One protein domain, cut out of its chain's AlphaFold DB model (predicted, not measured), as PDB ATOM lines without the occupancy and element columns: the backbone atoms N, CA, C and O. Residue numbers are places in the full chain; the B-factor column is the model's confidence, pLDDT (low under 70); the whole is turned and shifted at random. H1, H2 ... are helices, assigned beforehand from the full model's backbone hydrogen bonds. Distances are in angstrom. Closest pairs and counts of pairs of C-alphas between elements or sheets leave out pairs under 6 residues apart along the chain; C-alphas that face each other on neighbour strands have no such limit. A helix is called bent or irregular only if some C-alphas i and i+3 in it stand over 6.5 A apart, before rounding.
ATOM      1  N   PRO A  61     136.525 128.117 109.725       61.44
ATOM      2  CA  PRO A  61     135.153 128.615 109.701       61.44
ATOM      3  C   PRO A  61     134.469 128.249 111.023       61.44
ATOM      4  O   PRO A  61     133.718 127.275 111.143       61.44
ATOM      5  N   GLY A  62     134.810 129.011 112.055       64.94
ATOM      6  CA  GLY A  62     134.249 128.946 113.391       64.94
ATOM      7  C   GLY A  62     133.491 130.226 113.713       64.94
ATOM      8  O   GLY A  62     133.785 131.295 113.179       64.94
ATOM      9  N   VAL A  63     132.549 130.119 114.652       58.38
ATOM     10  CA  VAL A  63     131.721 131.229 115.161       58.38
ATOM     11  C   VAL A  63     132.578 132.449 115.539       58.38
ATOM     12  O   VAL A  63     132.187 133.585 115.304       58.38
ATOM     13  N   LYS A  64     133.805 132.213 116.021       57.38
ATOM     14  CA  LYS A  64     134.783 133.245 116.385       57.38
ATOM     15  C   LYS A  64     135.238 134.111 115.198       57.38
ATOM     16  O   LYS A  64     135.278 135.324 115.338       57.38
ATOM     17  N   SER A  65     135.518 133.510 114.036       60.12
ATOM     18  CA  SER A  65     135.911 134.219 112.801       60.12
ATOM     19  C   SER A  65     134.717 134.912 112.128       60.12
ATOM     20  O   SER A  65     134.866 135.948 111.478       60.12
ATOM     21  N   TRP A  66     133.517 134.367 112.330       59.97
ATOM     22  CA  TRP A  66     132.264 134.970 111.877       59.97
ATOM     23  C   TRP A  66     131.909 136.235 112.671       59.97
ATOM     24  O   TRP A  66     131.431 137.202 112.091       59.97
ATOM     25  N   ILE A  67     132.200 136.256 113.977       60.19
ATOM     26  CA  ILE A  67     131.973 137.420 114.849       60.19
ATOM     27  C   ILE A  67     133.031 138.512 114.632       60.19
ATOM     28  O   ILE A  67     132.686 139.689 114.646       60.19
ATOM     29  N   THR A  68     134.305 138.160 114.422       65.19
ATOM     30  CA  THR A  68     135.374 139.166 114.271       65.19
ATOM     31  C   THR A  68     135.398 139.845 112.904       65.19
ATOM     32  O   THR A  68     135.776 141.009 112.824       65.19
ATOM     33  N   GLN A  69     135.003 139.154 111.828       59.84
ATOM     34  CA  GLN A  69     135.011 139.726 110.474       59.84
ATOM     35  C   GLN A  69     133.915 139.101 109.583       59.84
ATOM     36  O   GLN A  69     134.208 138.349 108.651       59.84
ATOM     37  N   PRO A  70     132.629 139.406 109.843       63.06
ATOM     38  CA  PRO A  70     131.492 138.740 109.197       63.06
ATOM     39  C   PRO A  70     131.464 138.897 107.668       63.06
ATOM     40  O   PRO A  70     131.037 137.985 106.960       63.06
ATOM     41  N   THR A  71     131.956 140.015 107.131       65.00
ATOM     42  CA  THR A  71     131.964 140.297 105.684       65.00
ATOM     43  C   THR A  71     133.024 139.496 104.924       65.00
ATOM     44  O   THR A  71     132.731 138.947 103.866       65.00
ATOM     45  N   GLN A  72     134.238 139.360 105.465       64.56
ATOM     46  CA  GLN A  72     135.288 138.554 104.829       64.56
ATOM     47  C   GLN A  72     135.031 137.054 105.002       64.56
ATOM     48  O   GLN A  72     135.167 136.294 104.046       64.56
ATOM     49  N   SER A  73     134.580 136.636 106.187       65.06
ATOM     50  CA  SER A  73     134.284 135.231 106.487       65.06
ATOM     51  C   SER A  73     133.119 134.679 105.659       65.06
ATOM     52  O   SER A  73     133.134 133.511 105.275       65.06
ATOM     53  N   SER A  74     132.113 135.505 105.349       66.12
ATOM     54  CA  SER A  74     131.010 135.116 104.462       66.12
ATOM     55  C   SER A  74     131.446 135.057 102.999       66.12
ATOM     56  O   SER A  74     131.157 134.066 102.335       66.12
ATOM     57  N   ALA A  75     132.213 136.036 102.508       74.88
ATOM     58  CA  ALA A  75     132.740 136.022 101.142       74.88
ATOM     59  C   ALA A  75     133.608 134.779 100.853       74.88
ATOM     60  O   ALA A  75     133.476 134.177  99.789       74.88
ATOM     61  N   MET A  76     134.426 134.334 101.816       70.44
ATOM     62  CA  MET A  76     135.267 133.130 101.690       70.44
ATOM     63  C   MET A  76     134.476 131.830 101.493       70.44
ATOM     64  O   MET A  76     134.992 130.901 100.880       70.44
ATOM     65  N   LEU A  77     133.238 131.760 101.988       67.25
ATOM     66  CA  LEU A  77     132.339 130.619 101.793       67.25
ATOM     67  C   LEU A  77     131.442 130.798 100.571       67.25
ATOM     68  O   LEU A  77     131.264 129.873  99.785       67.25
ATOM     69  N   ILE A  78     130.869 131.989 100.416       75.31
ATOM     70  CA  ILE A  78     129.838 132.270  99.418       75.31
ATOM     71  C   ILE A  78     130.421 132.252  98.004       75.31
ATOM     72  O   ILE A  78     129.800 131.684  97.112       75.31
ATOM     73  N   ILE A  79     131.613 132.816  97.789       83.44
ATOM     74  CA  ILE A  79     132.248 132.864  96.462       83.44
ATOM     75  C   ILE A  79     132.505 131.451  95.892       83.44
ATOM     76  O   ILE A  79     132.031 131.171  94.789       83.44
ATOM     77  N   PRO A  80     133.196 130.529  96.596       75.50
ATOM     78  CA  PRO A  80     133.407 129.178  96.076       75.50
ATOM     79  C   PRO A  80     132.114 128.358  95.996       75.50
ATOM     80  O   PRO A  80     131.976 127.546  95.083       75.50
ATOM     81  N   LEU A  81     131.155 128.583  96.898       74.94
ATOM     82  CA  LEU A  81     129.870 127.886  96.876       74.94
ATOM     83  C   LEU A  81     129.017 128.298  95.670       74.94
ATOM     84  O   LEU A  81     128.465 127.434  94.997       74.94
ATOM     85  N   LEU A  82     128.978 129.588  95.332       83.00
ATOM     86  CA  LEU A  82     128.347 130.064  94.099       83.00
ATOM     87  C   LEU A  82     128.991 129.431  92.864       83.00
ATOM     88  O   LEU A  82     128.277 128.961  91.984       83.00
ATOM     89  N   GLY A  83     130.324 129.365  92.819       85.88
ATOM     90  CA  GLY A  83     131.039 128.707  91.723       85.88
ATOM     91  C   GLY A  83     130.681 127.225  91.583       85.88
ATOM     92  O   GLY A  83     130.448 126.756  90.470       85.88
ATOM     93  N   ALA A  84     130.582 126.499  92.699       75.62
ATOM     94  CA  ALA A  84     130.161 125.099  92.707       75.62
ATOM     95  C   ALA A  84     128.723 124.929  92.188       75.62
ATOM     96  O   ALA A  84     128.488 124.097  91.316       75.62
ATOM     97  N   VAL A  85     127.788 125.763  92.653       74.00
ATOM     98  CA  VAL A  85     126.378 125.720  92.237       74.00
ATOM     99  C   VAL A  85     126.215 126.044  90.753       74.00
ATOM    100  O   VAL A  85     125.496 125.333  90.055       74.00
ATOM    101  N   VAL A  86     126.890 127.085  90.252       91.12
ATOM    102  CA  VAL A  86     126.859 127.440  88.822       91.12
ATOM    103  C   VAL A  86     127.393 126.285  87.982       91.12
ATOM    104  O   VAL A  86     126.740 125.864  87.033       91.12
ATOM    105  N   ARG A  87     128.530 125.705  88.378       84.88
ATOM    106  CA  ARG A  87     129.150 124.596  87.652       84.88
ATOM    107  C   ARG A  87     128.282 123.335  87.647       84.88
ATOM    108  O   ARG A  87     128.142 122.704  86.605       84.88
ATOM    109  N   ALA A  88     127.666 122.994  88.776       74.75
ATOM    110  CA  ALA A  88     126.702 121.897  88.850       74.75
ATOM    111  C   ALA A  88     125.465 122.172  87.976       74.75
ATOM    112  O   ALA A  88     124.970 121.273  87.298       74.75
ATOM    113  N   GLY A  89     124.990 123.421  87.950       81.62
ATOM    114  CA  GLY A  89     123.911 123.869  87.070       81.62
ATOM    115  C   GLY A  89     124.245 123.694  85.590       81.62
ATOM    116  O   GLY A  89     123.425 123.157  84.846       81.62
ATOM    117  N   ASP A  90     125.456 124.067  85.176       91.25
ATOM    118  CA  ASP A  90     125.925 123.913  83.795       91.25
ATOM    119  C   ASP A  90     126.055 122.440  83.392       91.25
ATOM    120  O   ASP A  90     125.601 122.045  82.317       91.25
ATOM    121  N   GLU A  91     126.614 121.596  84.262       84.81
ATOM    122  CA  GLU A  91     126.706 120.151  84.024       84.81
ATOM    123  C   GLU A  91     125.307 119.516  83.897       84.81
ATOM    124  O   GLU A  91     125.067 118.696  83.004       84.81
ATOM    125  N   LEU A  92     124.348 119.940  84.729       83.12
ATOM    126  CA  LEU A  92     122.949 119.518  84.639       83.12
ATOM    127  C   LEU A  92     122.277 120.009  83.354       83.12
ATOM    128  O   LEU A  92     121.590 119.223  82.702       83.12
ATOM    129  N   ALA A  93     122.481 121.270  82.972       81.50
ATOM    130  CA  ALA A  93     121.922 121.860  81.761       81.50
ATOM    131  C   ALA A  93     122.467 121.172  80.502       81.50
ATOM    132  O   ALA A  93     121.698 120.777  79.628       81.50
ATOM    133  N   ALA A  94     123.776 120.928  80.437       87.31
ATOM    134  CA  ALA A  94     124.391 120.166  79.355       87.31
ATOM    135  C   ALA A  94     123.834 118.734  79.292       87.31
ATOM    136  O   ALA A  94     123.448 118.252  78.226       87.31
ATOM    137  N   SER A  95     123.716 118.063  80.442       80.00
ATOM    138  CA  SER A  95     123.149 116.714  80.531       80.00
ATOM    139  C   SER A  95     121.673 116.672  80.115       80.00
ATOM    140  O   SER A  95     121.226 115.716  79.480       80.00
ATOM    141  N   ALA A  96     120.917 117.718  80.439       76.38
ATOM    142  CA  ALA A  96     119.538 117.910  80.028       76.38
ATOM    143  C   ALA A  96     119.410 118.054  78.505       76.38
ATOM    144  O   ALA A  96     118.622 117.334  77.889       76.38
ATOM    145  N   LEU A  97     120.213 118.932  77.900       83.19
ATOM    146  CA  LEU A  97     120.221 119.169  76.454       83.19
ATOM    147  C   LEU A  97     120.601 117.901  75.675       83.19
ATOM    148  O   LEU A  97     119.925 117.551  74.712       83.19
ATOM    149  N   VAL A  98     121.612 117.153  76.136       84.94
ATOM    150  CA  VAL A  98     122.005 115.863  75.531       84.94
ATOM    151  C   VAL A  98     120.903 114.804  75.668       84.94
ATOM    152  O   VAL A  98     120.729 113.979  74.776       84.94
ATOM    153  N   ARG A  99     120.107 114.838  76.747       77.19
ATOM    154  CA  ARG A  99     118.912 113.985  76.916       77.19
ATOM    155  C   ARG A  99     117.681 114.482  76.143       77.19
ATOM    156  O   ARG A  99     116.614 113.888  76.271       77.19
ATOM    157  N   GLY A 100     117.812 115.538  75.341       77.12
ATOM    158  CA  GLY A 100     116.751 116.037  74.469       77.12
ATOM    159  C   GLY A 100     115.761 116.994  75.136       77.12
ATOM    160  O   GLY A 100     114.689 117.230  74.574       77.12
ATOM    161  N   LEU A 101     116.085 117.568  76.305       69.69
ATOM    162  CA  LEU A 101     115.292 118.669  76.864       69.69
ATOM    163  C   LEU A 101     115.311 119.853  75.882       69.69
ATOM    164  O   LEU A 101     116.363 120.428  75.624       69.69
TER     165      LEU A 101
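AT A GLANCE: This is residues 61 to 101 of the 141 residues of the protein "Cobalt transport family protein" of Corynebacterium simulans (UniProt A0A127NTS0). One long helix, H2, makes the length of a thin rod, and a short helix, H1, turns off at its first end to make a corner, like the foot of an L. The 41 printed residues hold two named helices, H1 then H2, and no named strand; the class is all helix. The whole is extended, with a radius of gyration of the C-alphas of 16.1 A and spans of 50 by 13 by 10 A.

IN THESE COORDINATES: Find C-alpha 70 at (131.492, 138.740, 109.197); from there H2, residues 70 to 98, runs 41.8 A to C-alpha 98 at (122.005, 115.863, 75.531). H2 has a kink of 26 degrees near residue 77. H2 is neither bent nor irregular, but only just: C-alphas 76 and 79 are 6.0 A apart. Go back to C-alpha 63 at (131.721, 131.229, 115.161) for H1, residues 63 to 68.

HOW THE PARTS SIT: Look at Trp 66 and Ser 73, whose C-alphas, 5.8 A apart, are the closest of H1 and H2. The two helices only just touch, only at the corner by their tight link, with 3 pairs of C-alphas within 8 A; H2 does so with residues 73 to 74 alone. Their lines stand at a steep tilt of 60 degrees, opposite ways. In H1 every O i to N i+4 pair is within hydrogen-bond range; in H2, 23 of 25 are.

THE WHOLE: The two C-alphas farthest apart, those of Thr 68 and Gly 100, are 49.7 A apart. Residues 78 to 92, which belong to H2, stand free. The printed part has no cut. Look in the B-factor column for pLDDT under 70 at residues 61 to 74, 77 and 101; the mean of the printed part is 73.7.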